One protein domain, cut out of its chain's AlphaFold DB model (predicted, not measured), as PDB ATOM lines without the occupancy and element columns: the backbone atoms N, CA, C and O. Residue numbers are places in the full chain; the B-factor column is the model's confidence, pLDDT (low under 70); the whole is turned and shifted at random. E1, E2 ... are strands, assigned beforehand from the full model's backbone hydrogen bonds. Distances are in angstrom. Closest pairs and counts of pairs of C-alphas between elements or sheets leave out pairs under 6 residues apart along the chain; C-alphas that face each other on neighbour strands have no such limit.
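What this domain is: This is residues 130 to 198 of the 198 residues of an uncharacterized protein of Anaerosacchriphilus polymeriproducens (UniProt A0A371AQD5). A single strongly twisted sheet of four antiparallel strands is bent sharply across E1, E2 and E3 into a V-shaped trough, and a long tail, residues 180 to 198, runs out from the end of E4, turns back and passes along the outside of the bend. The tail makes the longest span, and no named helix covers the sheet. The printed part has 69 residues, with four named strands in the order E1, E2, E3, E4 along the chain and the same order across the sheet, a meander in which each strand is the antiparallel neighbour of the one before. The class is all strand. The whole is compact, with a radius of gyration of the C-alphas of 12.5 A and spans of 40 by 28 by 16 A.

How they stand to each other: The inner strands are E2, residues 146 to 155, and E3, residues 158 to 168, a hairpin with 154 degrees between their directions. N 149 and O 165 are within hydrogen-bond range at 2.8 A, as are N 158 and O 155 at 2.9 A. E2 bends by 103 degrees at residue 150, and E3 bends by 108 degrees at residue 162. One edge strand is E1, residues 132 to 139, which forms a hairpin with E2 at 165 degrees and bends by 82 degrees at residue 136. There N 133 and O 152 are 2.9 A apart, and N 150 and O 137 are 2.8 A apart. The other edge strand is E4, residues 173 to 179, in a hairpin with E3 at 112 degrees; N 166 and O 175 are 2.8 A apart. E1 and E4 are apart. From edge to edge the strands' lines turn by 104 degrees.

Where its parts are: E3 is the longest strand by residues and measures 19.2 A from first to last C-alpha, and E2 measures 17.8 A. E1 measures 15.4 A and begins at C-alpha 132 at (113.340, 185.555, 139.460). E4 measures 15.5 A and ends at C-alpha 179 at (101.806, 179.116, 145.379). The last printed C-alpha, Gln 198, is at (116.916, 173.533, 171.132).

The domain as a whole: The two C-alphas farthest apart, those of Asn 157 and Gln 198, are 42.2 A apart. The printed part has no cut. The links E2 to E3 and E3 to E4 are tight, and E1 to E2 is short. Residues 180 to 198 hold no named element, and their C-alphas lie 10 to 26 A from the mean of the C-alphas. The mean pLDDT of the printed part is 84.0, and it falls under 70 at residues 181 to 186 and 195 to 198. Residue 198 is the chain's last.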
ATOM      1  N   LYS A 130     118.443 183.505 140.546       93.19
ATOM      2  CA  LYS A 130     118.311 183.162 139.127       93.19
ATOM      3  C   LYS A 130     116.847 182.935 138.741       93.19
ATOM      4  O   LYS A 130     116.083 182.319 139.477       93.19
ATOM      5  N   ASN A 131     116.475 183.395 137.544       90.69
ATOM      6  CA  ASN A 131     115.132 183.260 136.962       90.69
ATOM      7  C   ASN A 131     113.999 183.891 137.789       90.69
ATOM      8  O   ASN A 131     112.824 183.606 137.539       90.69
ATOM      9  N   VAL A 132     114.331 184.754 138.750       92.00
ATOM     10  CA  VAL A 132     113.340 185.555 139.460       92.00
ATOM     11  C   VAL A 132     112.661 186.523 138.491       92.00
ATOM     12  O   VAL A 132     113.301 187.076 137.595       92.00
ATOM     13  N   THR A 133     111.354 186.712 138.644       89.75
ATOM     14  CA  THR A 133     110.612 187.754 137.925       89.75
ATOM     15  C   THR A 133     110.445 189.009 138.769       89.75
ATOM     16  O   THR A 133     110.513 190.105 138.226       89.75
ATOM     17  N   TYR A 134     110.247 188.852 140.079       88.12
ATOM     18  CA  TYR A 134     110.284 189.919 141.079       88.12
ATOM     19  C   TYR A 134     110.420 189.310 142.481       88.12
ATOM     20  O   TYR A 134     110.026 188.162 142.709       88.12
ATOM     21  N   ILE A 135     110.925 190.101 143.429       88.44
ATOM     22  CA  ILE A 135     110.984 189.769 144.859       88.44
ATOM     23  C   ILE A 135     110.289 190.868 145.651       88.44
ATOM     24  O   ILE A 135     110.414 192.055 145.349       88.44
ATOM     25  N   THR A 136     109.547 190.442 146.667       85.94
ATOM     26  CA  THR A 136     108.910 191.330 147.645       85.94
ATOM     27  C   THR A 136     109.507 191.186 149.037       85.94
ATOM     28  O   THR A 136     109.470 192.142 149.799       85.94
ATOM     29  N   ASP A 137     110.040 190.010 149.383       88.00
ATOM     30  CA  ASP A 137     110.714 189.769 150.659       88.00
ATOM     31  C   ASP A 137     111.598 188.517 150.578       88.00
ATOM     32  O   ASP A 137     111.322 187.611 149.781       88.00
ATOM     33  N   CYS A 138     112.618 188.417 151.431       90.75
ATOM     34  CA  CYS A 138     113.323 187.159 151.649       90.75
ATOM     35  C   CYS A 138     113.894 187.013 153.066       90.75
ATOM     36  O   CYS A 138     114.185 187.982 153.764       90.75
ATOM     37  N   VAL A 139     114.097 185.770 153.493       90.50
ATOM     38  CA  VAL A 139     114.753 185.419 154.761       90.50
ATOM     39  C   VAL A 139     115.737 184.287 154.500       90.50
ATOM     40  O   VAL A 139     115.411 183.349 153.783       90.50
ATOM     41  N   THR A 140     116.919 184.335 155.113       91.25
ATOM     42  CA  THR A 140     117.889 183.226 155.117       91.25
ATOM     43  C   THR A 140     118.210 182.798 156.544       91.25
ATOM     44  O   THR A 140     118.187 183.616 157.470       91.25
ATOM     45  N   LEU A 141     118.515 181.512 156.722       89.12
ATOM     46  CA  LEU A 141     118.897 180.922 158.008       89.12
ATOM     47  C   LEU A 141     120.337 180.390 158.031       89.12
ATOM     48  O   LEU A 141     120.801 179.927 159.069       89.12
ATOM     49  N   ASP A 142     121.043 180.419 156.904       90.62
ATOM     50  CA  ASP A 142     122.299 179.685 156.713       90.62
ATOM     51  C   ASP A 142     123.374 180.521 156.016       90.62
ATOM     52  O   ASP A 142     124.191 180.025 155.237       90.62
ATOM     53  N   GLN A 143     123.397 181.807 156.357       90.88
ATOM     54  CA  GLN A 143     124.346 182.777 155.824       90.88
ATOM     55  C   GLN A 143     124.186 183.054 154.329       90.88
ATOM     56  O   GLN A 143     125.153 183.376 153.643       90.88
ATOM     57  N   GLY A 144     122.950 182.970 153.837       91.06
ATOM     58  CA  GLY A 144     122.617 183.288 152.457       91.06
ATOM     59  C   GLY A 144     122.934 182.171 151.469       91.06
ATOM     60  O   GLY A 144     123.117 182.469 150.293       91.06
ATOM     61  N   LYS A 145     123.018 180.914 151.926       92.94
ATOM     62  CA  LYS A 145     123.126 179.745 151.034       92.94
ATOM     63  C   LYS A 145     121.750 179.288 150.561       92.94
ATOM     64  O   LYS A 145     121.599 178.812 149.442       92.94
ATOM     65  N   THR A 146     120.745 179.443 151.411       94.75
ATOM     66  CA  THR A 146     119.353 179.154 151.098       94.75
ATOM     67  C   THR A 146     118.468 180.296 151.574       94.75
ATOM     68  O   THR A 146     118.764 180.987 152.558       94.75
ATOM     69  N   TYR A 147     117.382 180.526 150.847       94.56
ATOM     70  CA  TYR A 147     116.438 181.597 151.121       94.56
ATOM     71  C   TYR A 147     115.011 181.084 151.069       94.56
ATOM     72  O   TYR A 147     114.639 180.284 150.218       94.56
ATOM     73  N   PHE A 148     114.185 181.635 151.942       93.38
ATOM     74  CA  PHE A 148     112.749 181.688 151.761       93.38
ATOM     75  C   PHE A 148     112.449 183.004 151.049       93.38
ATOM     76  O   PHE A 148     112.815 184.061 151.556       93.38
ATOM     77  N   VAL A 149     111.846 182.951 149.866       93.25
ATOM     78  CA  VAL A 149     111.639 184.112 148.995       93.25
ATOM     79  C   VAL A 149     110.154 184.278 148.726       93.25
ATOM     80  O   VAL A 149     109.494 183.347 148.264       93.25
ATOM     81  N   LEU A 150     109.628 185.468 148.993       91.31
ATOM     82  CA  LEU A 150     108.286 185.864 148.596       91.31
ATOM     83  C   LEU A 150     108.375 186.645 147.284       91.31
ATOM     84  O   LEU A 150     108.932 187.745 147.245       91.31
ATOM     85  N   GLY A 151     107.831 186.095 146.203       90.56
ATOM     86  CA  GLY A 151     107.967 186.700 144.878       90.56
ATOM     87  C   GLY A 151     107.443 185.810 143.763       90.56
ATOM     88  O   GLY A 151     106.488 185.060 143.958       90.56
ATOM     89  N   GLY A 152     108.070 185.896 142.593       91.19
ATOM     90  CA  GLY A 152     107.753 185.054 141.443       91.19
ATOM     91  C   GLY A 152     109.003 184.526 140.750       91.19
ATOM     92  O   GLY A 152     110.031 185.197 140.694       91.19
ATOM     93  N   PHE A 153     108.904 183.324 140.188       92.62
ATOM     94  CA  PHE A 153     109.995 182.669 139.467       92.62
ATOM     95  C   PHE A 153     109.512 182.136 138.123       92.62
ATOM     96  O   PHE A 153     108.374 181.684 137.968       92.62
ATOM     97  N   LYS A 154     110.400 182.166 137.131       89.75
ATOM     98  CA  LYS A 154     110.194 181.512 135.843       89.75
ATOM     99  C   LYS A 154     110.882 180.153 135.860       89.75
ATOM    100  O   LYS A 154     112.106 180.085 135.908       89.75
ATOM    101  N   ASN A 155     110.107 179.077 135.763       78.44
ATOM    102  CA  ASN A 155     110.651 177.737 135.599       78.44
ATOM    103  C   ASN A 155     110.369 177.244 134.177       78.44
ATOM    104  O   ASN A 155     109.227 176.973 133.802       78.44
ATOM    105  N   SER A 156     111.423 177.153 133.363       77.00
ATOM    106  CA  SER A 156     111.328 176.789 131.947       77.00
ATOM    107  C   SER A 156     110.350 177.702 131.177       77.00
ATOM    108  O   SER A 156     110.659 178.870 130.924       77.00
ATOM    109  N   ASN A 157     109.162 177.187 130.830       73.75
ATOM    110  CA  ASN A 157     108.118 177.900 130.089       73.75
ATOM    111  C   ASN A 157     106.974 178.410 130.979       73.75
ATOM    112  O   ASN A 157     106.110 179.136 130.490       73.75
ATOM    113  N   GLU A 158     106.957 178.049 132.261       77.56
ATOM    114  CA  GLU A 158     105.890 178.412 133.188       77.56
ATOM    115  C   GLU A 158     106.357 179.527 134.128       77.56
ATOM    116  O   GLU A 158     107.446 179.477 134.706       77.56
ATOM    117  N   VAL A 159     105.537 180.569 134.263       79.94
ATOM    118  CA  VAL A 159     105.783 181.662 135.209       79.94
ATOM    119  C   VAL A 159     104.938 181.407 136.445       79.94
ATOM    120  O   VAL A 159     103.715 181.543 136.403       79.94
ATOM    121  N   GLN A 160     105.596 181.087 137.554       82.38
ATOM    122  CA  GLN A 160     104.958 180.996 138.859       82.38
ATOM    123  C   GLN A 160     104.900 182.407 139.434       82.38
ATOM    124  O   GLN A 160     105.872 182.928 139.978       82.38
ATOM    125  N   LYS A 161     103.767 183.070 139.188       74.88
ATOM    126  CA  LYS A 161     103.651 184.523 139.318       74.88
ATOM    127  C   LYS A 161     103.703 185.031 140.745       74.88
ATOM    128  O   LYS A 161     104.048 186.189 140.895       74.88
ATOM    129  N   ASN A 162     103.313 184.268 141.760       84.38
ATOM    130  CA  ASN A 162     103.309 184.767 143.133       84.38
ATOM    131  C   ASN A 162     103.263 183.608 144.134       84.38
ATOM    132  O   ASN A 162     102.463 182.684 143.974       84.38
ATOM    133  N   GLY A 163     104.095 183.656 145.166       90.12
ATOM    134  CA  GLY A 163     104.135 182.627 146.195       90.12
ATOM    135  C   GLY A 163     105.340 182.742 147.117       90.12
ATOM    136  O   GLY A 163     106.178 183.634 146.976       90.12
ATOM    137  N   LEU A 164     105.404 181.808 148.061       91.94
ATOM    138  CA  LEU A 164     106.552 181.565 148.917       91.94
ATOM    139  C   LEU A 164     107.366 180.402 148.345       91.94
ATOM    140  O   LEU A 164     106.835 179.311 148.126       91.94
ATOM    141  N   PHE A 165     108.657 180.638 148.156       94.06
ATOM    142  CA  PHE A 165     109.598 179.708 147.545       94.06
ATOM    143  C   PHE A 165     110.755 179.419 148.490       94.06
ATOM    144  O   PHE A 165     111.182 180.296 149.237       94.06
ATOM    145  N   TYR A 166     111.284 178.208 148.418       95.00
ATOM    146  CA  TYR A 166     112.613 177.874 148.902       95.00
ATOM    147  C   TYR A 166     113.600 178.027 147.741       95.00
ATOM    148  O   TYR A 166     113.345 177.517 146.655       95.00
ATOM    149  N   TYR A 167     114.706 178.731 147.942       95.94
ATOM    150  CA  TYR A 167     115.732 178.961 146.930       95.94
ATOM    151  C   TYR A 167     117.091 178.505 147.452       95.94
ATOM    152  O   TYR A 167     117.507 178.951 148.518       95.94
ATOM    153  N   ASP A 168     117.792 177.660 146.700       95.56
ATOM    154  CA  ASP A 168     119.156 177.216 147.015       95.56
ATOM    155  C   ASP A 168     120.147 177.863 146.044       95.56
ATOM    156  O   ASP A 168     120.082 177.651 144.831       95.56
ATOM    157  N   THR A 169     121.089 178.649 146.572       94.00
ATOM    158  CA  THR A 169     122.065 179.376 145.750       94.00
ATOM    159  C   THR A 169     123.066 178.462 145.051       94.00
ATOM    160  O   THR A 169     123.709 178.897 144.104       94.00
ATOM    161  N   ASN A 170     123.247 177.218 145.509       93.81
ATOM    162  CA  ASN A 170     124.180 176.281 144.878       93.81
ATOM    163  C   ASN A 170     123.583 175.639 143.625       93.81
ATOM    164  O   ASN A 170     124.294 175.400 142.653       93.81
ATOM    165  N   THR A 171     122.288 175.320 143.666       94.50
ATOM    166  CA  THR A 171     121.569 174.714 142.534       94.50
ATOM    167  C   THR A 171     120.903 175.761 141.641       94.50
ATOM    168  O   THR A 171     120.484 175.450 140.523       94.50
ATOM    169  N   GLU A 172     120.806 176.997 142.134       94.00
ATOM    170  CA  GLU A 172     120.098 178.120 141.526       94.00
ATOM    171  C   GLU A 172     118.615 177.822 141.241       94.00
ATOM    172  O   GLU A 172     118.005 178.438 140.361       94.00
ATOM    173  N   GLN A 173     118.028 176.868 141.972       91.75
ATOM    174  CA  GLN A 173     116.640 176.443 141.803       91.75
ATOM    175  C   GLN A 173     115.730 177.050 142.869       91.75
ATOM    176  O   GLN A 173     116.087 177.133 144.044       91.75
ATOM    177  N   ALA A 174     114.525 177.425 142.436       92.88
ATOM    178  CA  ALA A 174     113.422 177.811 143.306       92.88
ATOM    179  C   ALA A 174     112.389 176.679 143.365       92.88
ATOM    180  O   ALA A 174     111.830 176.287 142.336       92.88
ATOM    181  N   GLU A 175     112.099 176.191 144.564       92.75
ATOM    182  CA  GLU A 175     111.061 175.205 144.837       92.75
ATOM    183  C   GLU A 175     109.855 175.890 145.497       92.75
ATOM    184  O   GLU A 175     110.014 176.592 146.500       92.75
ATOM    185  N   PRO A 176     108.633 175.730 144.967       91.81
ATOM    186  CA  PRO A 176     107.456 176.340 145.569       91.81
ATOM    187  C   PRO A 176     107.114 175.669 146.906       91.81
ATOM    188  O   PRO A 176     106.916 174.459 146.970       91.81
ATOM    189  N   ILE A 177     106.974 176.469 147.967       91.19
ATOM    190  CA  ILE A 177     106.419 176.027 149.258       91.19
ATOM    191  C   ILE A 177     104.904 176.243 149.253       91.19
ATOM    192  O   ILE A 177     104.131 175.347 149.588       91.19
ATOM    193  N   LEU A 178     104.479 177.449 148.868       88.50
ATOM    194  CA  LEU A 178     103.080 177.852 148.762       88.50
ATOM    195  C   LEU A 178     102.923 178.743 147.533       88.50
ATOM    196  O   LEU A 178     103.472 179.842 147.493       88.50
ATOM    197  N   THR A 179     102.159 178.296 146.541       83.56
ATOM    198  CA  THR A 179     101.806 179.116 145.379       83.56
ATOM    199  C   THR A 179     100.478 179.818 145.618       83.56
ATOM    200  O   THR A 179      99.522 179.229 146.131       83.56
ATOM    201  N   ASN A 180     100.403 181.092 145.239       76.81
ATOM    202  CA  ASN A 180      99.129 181.792 145.208       76.81
ATOM    203  C   ASN A 180      98.342 181.274 144.002       76.81
ATOM    204  O   ASN A 180      98.866 181.186 142.890       76.81
ATOM    205  N   ASN A 181      97.083 180.916 144.226       69.38
ATOM    206  CA  ASN A 181      96.180 180.523 143.159       69.38
ATOM    207  C   ASN A 181      95.218 181.680 142.908       69.38
ATOM    208  O   ASN A 181      94.302 181.863 143.692       69.38
ATOM    209  N   ASP A 182      95.371 182.408 141.804       67.12
ATOM    210  CA  ASP A 182      94.522 183.569 141.487       67.12
ATOM    211  C   ASP A 182      93.010 183.239 141.413       67.12
ATOM    212  O   ASP A 182      92.177 184.140 141.477       67.12
ATOM    213  N   SER A 183      92.633 181.954 141.301       69.44
ATOM    214  CA  SER A 183      91.232 181.499 141.307       69.44
ATOM    215  C   SER A 183      90.644 181.220 142.701       69.44
ATOM    216  O   SER A 183      89.424 181.205 142.849       69.44
ATOM    217  N   ASN A 184      91.481 181.052 143.730       60.50
ATOM    218  CA  ASN A 184      91.072 180.865 145.125       60.50
ATOM    219  C   ASN A 184      91.608 182.052 145.942       60.50
ATOM    220  O   ASN A 184      92.773 182.379 145.826       60.50
ATOM    221  N   GLN A 185      90.803 182.701 146.784       57.75
ATOM    222  CA  GLN A 185      91.123 183.976 147.467       57.75
ATOM    223  C   GLN A 185      92.276 183.938 148.518       57.75
ATOM    224  O   GLN A 185      92.185 184.578 149.564       57.75
ATOM    225  N   GLY A 186      93.359 183.191 148.294       65.00
ATOM    226  CA  GLY A 186      94.511 183.067 149.182       65.00
ATOM    227  C   GLY A 186      95.774 183.663 148.567       65.00
ATOM    228  O   GLY A 186      96.278 183.158 147.565       65.00
ATOM    229  N   HIS A 187      96.313 184.701 149.210       74.31
ATOM    230  CA  HIS A 187      97.604 185.289 148.867       74.31
ATOM    231  C   HIS A 187      98.529 185.266 150.083       74.31
ATOM    232  O   HIS A 187      98.163 185.748 151.157       74.31
ATOM    233  N   VAL A 188      99.747 184.748 149.914       76.62
ATOM    234  CA  VAL A 188     100.810 184.954 150.900       76.62
ATOM    235  C   VAL A 188     101.244 186.409 150.808       76.62
ATOM    236  O   VAL A 188     101.896 186.820 149.852       76.62
ATOM    237  N   ILE A 189     100.844 187.198 151.800       76.19
ATOM    238  CA  ILE A 189     101.249 188.599 151.903       76.19
ATOM    239  C   ILE A 189     102.458 188.783 152.805       76.19
ATOM    240  O   ILE A 189     103.045 189.841 152.734       76.19
ATOM    241  N   ASN A 190     102.818 187.829 153.667       77.12
ATOM    242  CA  ASN A 190     104.011 187.900 154.512       77.12
ATOM    243  C   ASN A 190     104.350 186.512 155.078       77.12
ATOM    244  O   ASN A 190     103.479 185.641 155.135       77.12
ATOM    245  N   PHE A 191     105.582 186.324 155.540       83.50
ATOM    246  CA  PHE A 191     105.996 185.138 156.274       83.50
ATOM    247  C   PHE A 191     107.087 185.484 157.294       83.50
ATOM    248  O   PHE A 191     107.759 186.507 157.216       83.50
ATOM    249  N   THR A 192     107.265 184.613 158.277       82.31
ATOM    250  CA  THR A 192     108.426 184.635 159.164       82.31
ATOM    251  C   THR A 192     108.841 183.201 159.426       82.31
ATOM    252  O   THR A 192     107.997 182.299 159.419       82.31
ATOM    253  N   VAL A 193     110.133 182.979 159.644       79.81
ATOM    254  CA  VAL A 193     110.647 181.651 159.954       79.81
ATOM    255  C   VAL A 193     110.938 181.575 161.444       79.81
ATOM    256  O   VAL A 193     111.771 182.309 161.971       79.81
ATOM    257  N   VAL A 194     110.228 180.681 162.128       75.69
ATOM    258  CA  VAL A 194     110.399 180.416 163.557       75.69
ATOM    259  C   VAL A 194     111.090 179.068 163.737       75.69
ATOM    260  O   VAL A 194     110.591 178.040 163.287       75.69
ATOM    261  N   GLY A 195     112.261 179.069 164.376       68.38
ATOM    262  CA  GLY A 195     112.942 177.837 164.767       68.38
ATOM    263  C   GLY A 195     112.348 177.255 166.051       68.38
ATOM    264  O   GLY A 195     111.794 177.982 166.878       68.38
ATOM    265  N   SER A 196     112.486 175.945 166.258       60.34
ATOM    266  CA  SER A 196     112.289 175.365 167.587       60.34
ATOM    267  C   SER A 196     113.459 175.764 168.492       60.34
ATOM    268  O   SER A 196     114.613 175.799 168.062       60.34
ATOM    269  N   ARG A 197     113.174 176.097 169.757       54.28
ATOM    270  CA  ARG A 197     114.229 176.203 170.774       54.28
ATOM    271  C   ARG A 197     114.833 174.808 170.945       54.28
ATOM    272  O   ARG A 197     114.092 173.889 171.292       54.28
ATOM    273  N   GLN A 198     116.123 174.663 170.648       49.22
ATOM    274  CA  GLN A 198     116.916 173.533 171.132       49.22
ATOM    275  C   GLN A 198     117.306 173.783 172.586       49.22
ATOM    276  O   GLN A 198     117.588 174.959 172.916       49.22
TER     277      GLN A 198